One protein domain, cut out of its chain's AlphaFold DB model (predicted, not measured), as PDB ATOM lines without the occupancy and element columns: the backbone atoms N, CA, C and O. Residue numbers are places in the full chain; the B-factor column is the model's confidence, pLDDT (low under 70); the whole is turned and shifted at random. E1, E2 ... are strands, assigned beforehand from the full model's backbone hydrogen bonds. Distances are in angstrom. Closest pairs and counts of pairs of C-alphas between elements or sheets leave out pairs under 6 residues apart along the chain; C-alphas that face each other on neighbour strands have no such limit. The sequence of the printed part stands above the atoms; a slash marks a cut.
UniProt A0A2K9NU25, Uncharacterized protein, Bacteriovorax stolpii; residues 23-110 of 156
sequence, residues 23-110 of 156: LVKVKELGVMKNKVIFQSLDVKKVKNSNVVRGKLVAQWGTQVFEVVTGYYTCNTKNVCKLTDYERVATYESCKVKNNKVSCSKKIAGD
ATOM      1  N   LEU A  23     144.970 161.869 156.245       90.88
ATOM      2  CA  LEU A  23     146.368 161.788 156.655       90.88
ATOM      3  C   LEU A  23     147.097 163.098 156.360       90.88
ATOM      4  O   LEU A  23     147.050 163.617 155.244       90.88
ATOM      5  N   VAL A  24     147.827 163.608 157.346       94.06
ATOM      6  CA  VAL A  24     148.811 164.664 157.106       94.06
ATOM      7  C   VAL A  24     149.970 164.074 156.306       94.06
ATOM      8  O   VAL A  24     150.482 162.998 156.629       94.06
ATOM      9  N   LYS A  25     150.375 164.781 155.245       94.75
ATOM     10  CA  LYS A  25     151.478 164.362 154.378       94.75
ATOM     11  C   LYS A  25     152.786 164.322 155.164       94.75
ATOM     12  O   LYS A  25     153.220 165.344 155.693       94.75
ATOM     13  N   VAL A  26     153.433 163.163 155.175       94.94
ATOM     14  CA  VAL A  26     154.761 162.974 155.763       94.94
ATOM     15  C   VAL A  26     155.803 163.256 154.684       94.94
ATOM     16  O   VAL A  26     155.740 162.686 153.597       94.94
ATOM     17  N   LYS A  27     156.731 164.179 154.951       95.19
ATOM     18  CA  LYS A  27     157.811 164.536 154.011       95.19
ATOM     19  C   LYS A  27     159.134 163.866 154.356       95.19
ATOM     20  O   LYS A  27     159.903 163.551 153.454       95.19
ATOM     21  N   GLU A  28     159.379 163.663 155.643       94.94
ATOM     22  CA  GLU A  28     160.641 163.184 156.197       94.94
ATOM     23  C   GLU A  28     160.354 162.200 157.334       94.94
ATOM     24  O   GLU A  28     159.314 162.304 157.990       94.94
ATOM     25  N   LEU A  29     161.262 161.251 157.547       91.81
ATOM     26  CA  LEU A  29     161.140 160.198 158.549       91.81
ATOM     27  C   LEU A  29     162.434 160.052 159.362       91.81
ATOM     28  O   LEU A  29     163.534 160.102 158.808       91.81
ATOM     29  N   GLY A  30     162.287 159.821 160.668       85.69
ATOM     30  CA  GLY A  30     163.390 159.543 161.585       85.69
ATOM     31  C   GLY A  30     164.290 160.744 161.891       85.69
ATOM     32  O   GLY A  30     164.106 161.848 161.380       85.69
ATOM     33  N   VAL A  31     165.296 160.511 162.740       83.12
ATOM     34  CA  VAL A  31     166.255 161.540 163.198       83.12
ATOM     35  C   VAL A  31     167.066 162.113 162.033       83.12
ATOM     36  O   VAL A  31     167.322 163.313 161.977       83.12
ATOM     37  N   MET A  32     167.397 161.259 161.062       83.12
ATOM     38  CA  MET A  32     168.157 161.624 159.865       83.12
ATOM     39  C   MET A  32     167.311 162.330 158.792       83.12
ATOM     40  O   MET A  32     167.843 162.676 157.742       83.12
ATOM     41  N   LYS A  33     166.008 162.549 159.038       88.75
ATOM     42  CA  LYS A  33     165.080 163.234 158.119       88.75
ATOM     43  C   LYS A  33     165.064 162.633 156.708       88.75
ATOM     44  O   LYS A  33     165.060 163.338 155.700       88.75
ATOM     45  N   ASN A  34     165.014 161.306 156.632       91.81
ATOM     46  CA  ASN A  34     164.986 160.575 155.369       91.81
ATOM     47  C   ASN A  34     163.748 160.953 154.553       91.81
ATOM     48  O   ASN A  34     162.627 160.912 155.063       91.81
ATOM     49  N   LYS A  35     163.931 161.294 153.274       95.12
ATOM     50  CA  LYS A  35     162.843 161.768 152.411       95.12
ATOM     51  C   LYS A  35     161.801 160.673 152.202       95.12
ATOM     52  O   LYS A  35     162.106 159.618 151.654       95.12
ATOM     53  N   VAL A  36     160.546 160.950 152.536       95.25
ATOM     54  CA  VAL A  36     159.418 160.062 152.239       95.25
ATOM     55  C   VAL A  36     159.031 160.211 150.770       95.25
ATOM     56  O   VAL A  36     158.622 161.281 150.315       95.25
ATOM     57  N   ILE A  37     159.159 159.119 150.021       94.31
ATOM     58  CA  ILE A  37     158.821 159.053 148.593       94.31
ATOM     59  C   ILE A  37     157.424 158.482 148.355       94.31
ATOM     60  O   ILE A  37     156.852 158.671 147.283       94.31
ATOM     61  N   PHE A  38     156.866 157.789 149.349       94.44
ATOM     62  CA  PHE A  38     155.551 157.175 149.260       94.44
ATOM     63  C   PHE A  38     154.838 157.162 150.610       94.44
ATOM     64  O   PHE A  38     155.426 156.793 151.625       94.44
ATOM     65  N   GLN A  39     153.545 157.483 150.582       94.00
ATOM     66  CA  GLN A  39     152.622 157.352 151.703       94.00
ATOM     67  C   GLN A  39     151.324 156.726 151.206       94.00
ATOM     68  O   GLN A  39     150.676 157.259 150.305       94.00
ATOM     69  N   SER A  40     150.961 155.587 151.789       90.38
ATOM     70  CA  SER A  40     149.719 154.886 151.477       90.38
ATOM     71  C   SER A  40     148.513 155.690 151.951       90.38
ATOM     72  O   SER A  40     148.478 156.128 153.101       90.38
ATOM     73  N   LEU A  41     147.513 155.843 151.080       87.19
ATOM     74  CA  LEU A  41     146.180 156.321 151.465       87.19
ATOM     75  C   LEU A  41     145.328 155.184 152.046       87.19
ATOM     76  O   LEU A  41     144.458 155.430 152.878       87.19
ATOM     77  N   ASP A  42     145.633 153.939 151.673       87.31
ATOM     78  CA  ASP A  42     145.014 152.754 152.252       87.31
ATOM     79  C   ASP A  42     145.576 152.535 153.661       87.31
ATOM     80  O   ASP A  42     146.727 152.108 153.833       87.31
ATOM     81  N   VAL A  43     144.766 152.855 154.671       89.38
ATOM     82  CA  VAL A  43     145.113 152.737 156.091       89.38
ATOM     83  C   VAL A  43     144.159 151.810 156.827       89.38
ATOM     84  O   VAL A  43     142.984 151.685 156.489       89.38
ATOM     85  N   LYS A  44     144.669 151.150 157.866       90.75
ATOM     86  CA  LYS A  44     143.899 150.225 158.705       90.75
ATOM     87  C   LYS A  44     143.776 150.787 160.115       90.75
ATOM     88  O   LYS A  44     144.782 151.151 160.716       90.75
ATOM     89  N   LYS A  45     142.562 150.818 160.668       90.25
ATOM     90  CA  LYS A  45     142.335 151.214 162.066       90.25
ATOM     91  C   LYS A  45     142.901 150.162 163.021       90.25
ATOM     92  O   LYS A  45     142.670 148.967 162.837       90.25
ATOM     93  N   VAL A  46     143.607 150.607 164.056       89.56
ATOM     94  CA  VAL A  46     144.031 149.758 165.173       89.56
ATOM     95  C   VAL A  46     142.861 149.637 166.157       89.56
ATOM     96  O   VAL A  46     142.247 150.640 166.536       89.56
ATOM     97  N   LYS A  47     142.502 148.401 166.531       88.25
ATOM     98  CA  LYS A  47     141.327 148.108 167.372       88.25
ATOM     99  C   LYS A  47     141.371 148.908 168.677       88.25
ATOM    100  O   LYS A  47     142.430 149.047 169.275       88.25
ATOM    101  N   ASN A  48     140.211 149.412 169.103       87.75
ATOM    102  CA  ASN A  48     140.027 150.152 170.359       87.75
ATOM    103  C   ASN A  48     140.977 151.351 170.551       87.75
ATOM    104  O   ASN A  48     141.291 151.715 171.677       87.75
ATOM    105  N   SER A  49     141.424 151.980 169.460       89.06
ATOM    106  CA  SER A  49     142.310 153.144 169.515       89.06
ATOM    107  C   SER A  49     141.886 154.230 168.522       89.06
ATOM    108  O   SER A  49     141.095 153.997 167.599       89.06
ATOM    109  N   ASN A  50     142.458 155.421 168.694       89.94
ATOM    110  CA  ASN A  50     142.424 156.501 167.712       89.94
ATOM    111  C   ASN A  50     143.596 156.432 166.715       89.94
ATOM    112  O   ASN A  50     143.897 157.430 166.061       89.94
ATOM    113  N   VAL A  51     144.261 155.278 166.613       93.12
ATOM    114  CA  VAL A  51     145.416 155.073 165.744       93.12
ATOM    115  C   VAL A  51     144.994 154.364 164.460       93.12
ATOM    116  O   VAL A  51     144.221 153.399 164.467       93.12
ATOM    117  N   VAL A  52     145.531 154.830 163.339       93.12
ATOM    118  CA  VAL A  52     145.507 154.118 162.059       93.12
ATOM    119  C   VAL A  52     146.935 153.792 161.642       93.12
ATOM    120  O   VAL A  52     147.858 154.536 161.961       93.12
ATOM    121  N   ARG A  53     147.131 152.684 160.931       94.81
ATOM    122  CA  ARG A  53     148.432 152.279 160.394       94.81
ATOM    123  C   ARG A  53     148.422 152.258 158.874       94.81
ATOM    124  O   ARG A  53     147.427 151.850 158.272       94.81
ATOM    125  N   GLY A  54     149.527 152.668 158.264       90.88
ATOM    126  CA  GLY A  54     149.680 152.742 156.813       90.88
ATOM    127  C   GLY A  54     151.127 152.575 156.377       90.88
ATOM    128  O   GLY A  54     152.047 152.891 157.125       90.88
ATOM    129  N   LYS A  55     151.330 152.092 155.151       94.25
ATOM    130  CA  LYS A  55     152.670 151.912 154.584       94.25
ATOM    131  C   LYS A  55     153.297 153.260 154.223       94.25
ATOM    132  O   LYS A  55     152.658 154.096 153.581       94.25
ATOM    133  N   LEU A  56     154.567 153.419 154.565       94.94
ATOM    134  CA  LEU A  56     155.435 154.507 154.130       94.94
ATOM    135  C   LEU A  56     156.682 153.922 153.464       94.94
ATOM    136  O   LEU A  56     157.108 152.813 153.795       94.94
ATOM    137  N   VAL A  57     157.262 154.671 152.527       94.62
ATOM    138  CA  VAL A  57     158.602 154.381 152.002       94.62
ATOM    139  C   VAL A  57     159.439 155.644 152.065       94.62
ATOM    140  O   VAL A  57     159.061 156.669 151.489       94.62
ATOM    141  N   ALA A  58     160.565 155.557 152.763       95.25
ATOM    142  CA  ALA A  58     161.554 156.612 152.879       95.25
ATOM    143  C   ALA A  58     162.829 156.226 152.125       95.25
ATOM    144  O   ALA A  58     163.180 155.055 152.033       95.25
ATOM    145  N   GLN A  59     163.511 157.211 151.561       94.25
ATOM    146  CA  GLN A  59     164.792 157.038 150.899       94.25
ATOM    147  C   GLN A  59     165.906 157.452 151.863       94.25
ATOM    148  O   GLN A  59     165.928 158.588 152.343       94.25
ATOM    149  N   TRP A  60     166.823 156.527 152.126       87.75
ATOM    150  CA  TRP A  60     168.024 156.732 152.918       87.75
ATOM    151  C   TRP A  60     169.232 156.872 151.982       87.75
ATOM    152  O   TRP A  60     169.617 155.942 151.271       87.75
ATOM    153  N   GLY A  61     169.799 158.078 151.929       81.44
ATOM    154  CA  GLY A  61     170.858 158.404 150.973       81.44
ATOM    155  C   GLY A  61     170.406 158.257 149.514       81.44
ATOM    156  O   GLY A  61     169.273 158.581 149.154       81.44
ATOM    157  N   THR A  62     171.297 157.789 148.642       79.69
ATOM    158  CA  THR A  62     171.035 157.649 147.196       79.69
ATOM    159  C   THR A  62     170.641 156.234 146.771       79.69
ATOM    160  O   THR A  62     170.129 156.068 145.666       79.69
ATOM    161  N   GLN A  63     170.863 155.231 147.624       84.25
ATOM    162  CA  GLN A  63     170.833 153.819 147.224       84.25
ATOM    163  C   GLN A  63     169.943 152.933 148.098       84.25
ATOM    164  O   GLN A  63     169.664 151.809 147.700       84.25
ATOM    165  N   VAL A  64     169.486 153.404 149.261       91.25
ATOM    166  CA  VAL A  64     168.720 152.569 150.192       91.25
ATOM    167  C   VAL A  64     167.323 153.137 150.384       91.25
ATOM    168  O   VAL A  64     167.114 154.344 150.475       91.25
ATOM    169  N   PHE A  65     166.340 152.251 150.450       92.94
ATOM    170  CA  PHE A  65     164.946 152.577 150.697       92.94
ATOM    171  C   PHE A  65     164.449 151.785 151.891       92.94
ATOM    172  O   PHE A  65     164.596 150.568 151.951       92.94
ATOM    173  N   GLU A  66     163.825 152.475 152.829       92.94
ATOM    174  CA  GLU A  66     163.236 151.901 154.024       92.94
ATOM    175  C   GLU A  66     161.720 151.843 153.849       92.94
ATOM    176  O   GLU A  66     161.060 152.857 153.609       92.94
ATOM    177  N   VAL A  67     161.162 150.643 153.953       92.56
ATOM    178  CA  VAL A  67     159.721 150.432 154.041       92.56
ATOM    179  C   VAL A  67     159.362 150.344 155.512       92.56
ATOM    180  O   VAL A  67     159.935 149.535 156.241       92.56
ATOM    181  N   VAL A  68     158.395 151.155 155.932       93.56
ATOM    182  CA  VAL A  68     157.942 151.204 157.323       93.56
ATOM    183  C   VAL A  68     156.421 151.121 157.412       93.56
ATOM    184  O   VAL A  68     155.690 151.533 156.499       93.56
ATOM    185  N   THR A  69     155.940 150.627 158.546       95.69
ATOM    186  CA  THR A  69     154.561 150.807 158.989       95.69
ATOM    187  C   THR A  69     154.499 152.090 159.806       95.69
ATOM    188  O   THR A  69     155.030 152.153 160.906       95.69
ATOM    189  N   GLY A  70     153.864 153.130 159.268       95.00
ATOM    190  CA  GLY A  70     153.599 154.362 160.005       95.00
ATOM    191  C   GLY A  70     152.338 154.232 160.853       95.00
ATOM    192  O   GLY A  70     151.303 153.787 160.348       95.00
ATOM    193  N   TYR A  71     152.414 154.663 162.107       95.94
ATOM    194  CA  TYR A  71     151.303 154.766 163.045       95.94
ATOM    195  C   TYR A  71     150.885 156.230 163.181       95.94
ATOM    196  O   TYR A  71     151.694 157.113 163.468       95.94
ATOM    197  N   TYR A  72     149.604 156.499 162.942       95.75
ATOM    198  CA  TYR A  72     149.053 157.844 162.903       95.75
ATOM    199  C   TYR A  72     147.973 157.999 163.959       95.75
ATOM    200  O   TYR A  72     146.967 157.292 163.926       95.75
ATOM    201  N   THR A  73     148.134 158.972 164.846       95.50
ATOM    202  CA  THR A  73     147.118 159.323 165.837       95.50
ATOM    203  C   THR A  73     146.152 160.347 165.247       95.50
ATOM    204  O   THR A  73     146.563 161.397 164.746       95.50
ATOM    205  N   CYS A  74     144.858 160.039 165.305       92.44
ATOM    206  CA  CYS A  74     143.785 160.868 164.770       92.44
ATOM    207  C   CYS A  74     143.136 161.732 165.857       92.44
ATOM    208  O   CYS A  74     142.920 161.286 166.988       92.44
ATOM    209  N   ASN A  75     142.790 162.970 165.498       92.06
ATOM    210  CA  ASN A  75     141.986 163.851 166.345       92.06
ATOM    211  C   ASN A  75     140.472 163.635 166.136       92.06
ATOM    212  O   ASN A  75     140.047 162.844 165.294       92.06
ATOM    213  N   THR A  76     139.648 164.392 166.864       88.88
ATOM    214  CA  THR A  76     138.174 164.350 166.768       88.88
ATOM    215  C   THR A  76     137.618 164.770 165.401       88.88
ATOM    216  O   THR A  76     136.460 164.495 165.108       88.88
ATOM    217  N   LYS A  77     138.430 165.412 164.551       89.50
ATOM    218  CA  LYS A  77     138.092 165.812 163.173       89.50
ATOM    219  C   LYS A  77     138.624 164.823 162.120       89.50
ATOM    220  O   LYS A  77     138.670 165.174 160.944       89.50
ATOM    221  N   ASN A  78     139.065 163.627 162.522       88.06
ATOM    222  CA  ASN A  78     139.650 162.588 161.658       88.06
ATOM    223  C   ASN A  78     140.905 163.024 160.881       88.06
ATOM    224  O   ASN A  78     141.241 162.435 159.852       88.06
ATOM    225  N   VAL A  79     141.616 164.043 161.371       92.19
ATOM    226  CA  VAL A  79     142.926 164.432 160.843       92.19
ATOM    227  C   VAL A  79     143.991 163.668 161.616       92.19
ATOM    228  O   VAL A  79     144.082 163.812 162.838       92.19
ATOM    229  N   CYS A  80     144.789 162.867 160.914       93.81
ATOM    230  CA  CYS A  80     145.757 161.960 161.524       93.81
ATOM    231  C   CYS A  80     147.189 162.381 161.201       93.81
ATOM    232  O   CYS A  80     147.538 162.628 160.044       93.81
ATOM    233  N   LYS A  81     148.020 162.462 162.240       95.69
ATOM    234  CA  LYS A  81     149.442 162.813 162.144       95.69
ATOM    235  C   LYS A  81     150.281 161.596 162.488       95.69
ATOM    236  O   LYS A  81     149.904 160.855 163.389       95.69
ATOM    237  N   LEU A  82     151.392 161.412 161.777       95.81
ATOM    238  CA  LEU A  82     152.361 160.372 162.106       95.81
ATOM    239  C   LEU A  82     152.893 160.638 163.517       95.81
ATOM    240  O   LEU A  82     153.324 161.755 163.804       95.81
ATOM    241  N   THR A  83     152.816 159.635 164.379       94.88
ATOM    242  CA  THR A  83     153.299 159.696 165.763       94.88
ATOM    243  C   THR A  83     154.398 158.687 166.022       94.88
ATOM    244  O   THR A  83     155.288 158.976 166.812       94.88
ATOM    245  N   ASP A  84     154.365 157.556 165.324       94.81
ATOM    246  CA  ASP A  84     155.381 156.519 165.436       94.81
ATOM    247  C   ASP A  84     155.526 155.759 164.112       94.81
ATOM    248  O   ASP A  84     154.678 155.867 163.219       94.81
ATOM    249  N   TYR A  85     156.599 154.994 163.963       94.25
ATOM    250  CA  TYR A  85     156.784 154.090 162.840       94.25
ATOM    251  C   TYR A  85     157.647 152.893 163.222       94.25
ATOM    252  O   TYR A  85     158.577 152.981 164.013       94.25
ATOM    253  N   GLU A  86     157.366 151.775 162.574       93.06
ATOM    254  CA  GLU A  86     158.108 150.533 162.728       93.06
ATOM    255  C   GLU A  86     158.730 150.172 161.384       93.06
ATOM    256  O   GLU A  86     158.039 150.146 160.356       93.06
ATOM    257  N   ARG A  87     160.046 149.943 161.377       90.69
ATOM    258  CA  ARG A  87     160.740 149.417 160.199       90.69
ATOM    259  C   ARG A  87     160.135 148.065 159.836       90.69
ATOM    260  O   ARG A  87     159.752 147.336 160.731       90.69
ATOM    261  N   VAL A  88     159.999 147.813 158.533       90.69
ATOM    262  CA  VAL A  88     159.535 146.526 157.991       90.69
ATOM    263  C   VAL A  88     160.637 145.842 157.183       90.69
ATOM    264  O   VAL A  88     160.865 144.633 157.245       90.69
ATOM    265  N   ALA A  89     161.293 146.619 156.320       89.88
ATOM    266  CA  ALA A  89     162.399 146.138 155.506       89.88
ATOM    267  C   ALA A  89     163.181 147.290 154.876       89.88
ATOM    268  O   ALA A  89     162.703 148.418 154.762       89.88
ATOM    269  N   THR A  90     164.371 146.961 154.390       91.62
ATOM    270  CA  THR A  90     165.225 147.823 153.574       91.62
ATOM    271  C   THR A  90     165.459 147.205 152.200       91.62
ATOM    272  O   THR A  90     165.517 145.983 152.051       91.62
ATOM    273  N   TYR A  91     165.570 148.051 151.182       90.69
ATOM    274  CA  TYR A  91     165.694 147.671 149.776       90.69
ATOM    275  C   TYR A  91     166.714 148.557 149.062       90.69
ATOM    276  O   TYR A  91     166.829 149.734 149.389       90.69
ATOM    277  N   GLU A  92     167.383 148.038 148.032       90.88
ATOM    278  CA  GLU A  92     168.250 148.859 147.165       90.88
ATOM    279  C   GLU A  92     167.456 149.679 146.138       90.88
ATOM    280  O   GLU A  92     167.954 150.628 145.534       90.88
ATOM    281  N   SER A  93     166.212 149.285 145.853       89.00
ATOM    282  CA  SER A  93     165.421 149.935 144.815       89.00
ATOM    283  C   SER A  93     163.946 149.963 145.164       89.00
ATOM    284  O   SER A  93     163.329 148.916 145.338       89.00
ATOM    285  N   CYS A  94     163.358 151.158 145.190       90.50
ATOM    286  CA  CYS A  94     161.913 151.347 145.210       90.50
ATOM    287  C   CYS A  94     161.494 152.341 144.123       90.50
ATOM    288  O   CYS A  94     162.076 153.413 143.973       90.50
ATOM    289  N   LYS A  95     160.444 152.003 143.373       89.88
ATOM    290  CA  LYS A  95     159.839 152.861 142.348       89.88
ATOM    291  C   LYS A  95     158.385 153.138 142.698       89.88
ATOM    292  O   LYS A  95     157.631 152.218 143.016       89.88
ATOM    293  N   VAL A  96     157.989 154.404 142.600       89.06
ATOM    294  CA  VAL A  96     156.610 154.850 142.821       89.06
ATOM    295  C   VAL A  96     155.973 155.163 141.471       89.06
ATOM    296  O   VAL A  96     156.483 155.989 140.720       89.06
ATOM    297  N   LYS A  97     154.859 154.500 141.151       86.00
ATOM    298  CA  LYS A  97     154.078 154.738 139.931       86.00
ATOM    299  C   LYS A  97     152.592 154.636 140.257       86.00
ATOM    300  O   LYS A  97     152.166 153.647 140.843       86.00
ATOM    301  N   ASN A  98     151.805 155.641 139.871       83.00
ATOM    302  CA  ASN A  98     150.346 155.674 140.053       83.00
ATOM    303  C   ASN A  98     149.898 155.330 141.490       83.00
ATOM    304  O   ASN A  98     149.063 154.448 141.680       83.00
ATOM    305  N   ASN A  99     150.490 155.971 142.505       77.56
ATOM    306  CA  ASN A  99     150.223 155.703 143.931       77.56
ATOM    307  C   ASN A  99     150.455 154.247 144.377       77.56
ATOM    308  O   ASN A  99     149.957 153.823 145.417       77.56
ATOM    309  N   LYS A 100     151.251 153.480 143.630       83.50
ATOM    310  CA  LYS A 100     151.755 152.173 144.045       83.50
ATOM    311  C   LYS A 100     153.266 152.237 144.162       83.50
ATOM    312  O   LYS A 100     153.932 152.894 143.361       83.50
ATOM    313  N   VAL A 101     153.802 151.534 145.152       88.88
ATOM    314  CA  VAL A 101     155.241 151.387 145.347       88.88
ATOM    315  C   VAL A 101     155.646 149.941 145.099       88.88
ATOM    316  O   VAL A 101     155.051 149.021 145.661       88.88
ATOM    317  N   SER A 102     156.649 149.755 144.249       90.00
ATOM    318  CA  SER A 102     157.284 148.466 143.993       90.00
ATOM    319  C   SER A 102     158.730 148.550 144.451       90.00
ATOM    320  O   SER A 102     159.450 149.446 144.013       90.00
ATOM    321  N   CYS A 103     159.129 147.653 145.348       88.94
ATOM    322  CA  CYS A 103     160.485 147.577 145.871       88.94
ATOM    323  C   CYS A 103     161.102 146.227 145.506       88.94
ATOM    324  O   CYS A 103     160.411 145.209 145.519       88.94
ATOM    325  N   SER A 104     162.387 146.220 145.176       88.62
ATOM    326  CA  SER A 104     163.152 145.027 144.817       88.62
ATOM    327  C   SER A 104     164.517 145.042 145.498       88.62
ATOM    328  O   SER A 104     164.937 146.073 146.024       88.62
ATOM    329  N   LYS A 105     165.191 143.884 145.500       88.62
ATOM    330  CA  LYS A 105     166.486 143.670 146.164       88.62
ATOM    331  C   LYS A 105     166.439 144.027 147.659       88.62
ATOM    332  O   LYS A 105     166.926 145.073 148.082       88.62
ATOM    333  N   LYS A 106     165.761 143.178 148.439       88.31
ATOM    334  CA  LYS A 106     165.662 143.313 149.900       88.31
ATOM    335  C   LYS A 106     167.064 143.151 150.498       88.31
ATOM    336  O   LYS A 106     167.706 142.143 150.228       88.31
ATOM    337  N   ILE A 107     167.506 144.136 151.275       85.88
ATOM    338  CA  ILE A 107     168.802 144.136 151.970       85.88
ATOM    339  C   ILE A 107     168.631 143.453 153.329       85.88
ATOM    340  O   ILE A 107     169.323 142.492 153.636       85.88
ATOM    341  N   ALA A 108     167.656 143.913 154.116       78.88
ATOM    342  CA  ALA A 108     167.305 143.331 155.407       78.88
ATOM    343  C   ALA A 108     165.794 143.446 155.665       78.88
ATOM    344  O   ALA A 108     165.144 144.388 155.203       78.88
ATOM    345  N   GLY A 109     165.221 142.479 156.381       69.12
ATOM    346  CA  GLY A 109     163.886 142.571 156.986       69.12
ATOM    347  C   GLY A 109     163.987 142.737 158.497       69.12
ATOM    348  O   GLY A 109     165.088 142.670 159.042       69.12
ATOM    349  N   ASP A 110     162.855 142.932 159.165       58.94
ATOM    350  CA  ASP A 110     162.799 142.909 160.628       58.94
ATOM    351  C   ASP A 110     163.379 141.584 161.125       58.94
ATOM    352  O   ASP A 110     162.999 140.506 160.665       58.94
TER     353      ASP A 110
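Overview. This is residues 23 to 110 of the 156 residues of an uncharacterized protein of Bacteriovorax stolpii (UniProt A0A2K9NU25). One strongly twisted sheet folds back on itself into a partly closed trough, a folded sheet whose leaves E1 E2 and E4 E5 face each other, with E3 as the hinge. The printed part has 88 residues, no named helix and five strands, all strand, in order E1 E2 E3 E4 E5 across the sheet, an antiparallel meander, each strand beside the one before. It is compact, radius of gyration of the C-alphas 13.1 A, spans 39 by 29 by 22 A.

Along the chain. Find C-alpha 34 at (164.986, 160.575, 155.369); E1, residues 34 to 45, runs 25.4 A from there. Next come E2, 51 to 60, 26.0 A; E3, 64 to 74, 30.1 A; E4, 79 to 97, 25.6 A, which bends by 130 degrees at residue 91; and E5, 100 to 109, 20.2 A, ending at (163.886, 142.571, 156.986).

Arrangement. Within hydrogen-bond range, hairpin by hairpin, look at N 40 and O 55, 2.9 A, for E1 and E2; N 56 and O 68, 2.9 A, for E2 and E3; N 67 and O 89, 2.8 A, for E3 and E4; N 95 and O 102, 2.8 A, for E4 and E5. The closest C-alphas of E1 and E5, Phe 38 and Val 101, are 7.0 A apart.

Size, cuts and confidence. The farthest C-alphas, Thr 76 and Lys 105, are 40.7 A apart. The printed part has no cut, its links between strands are tight, and pLDDT is under 70 at residues 109 to 110.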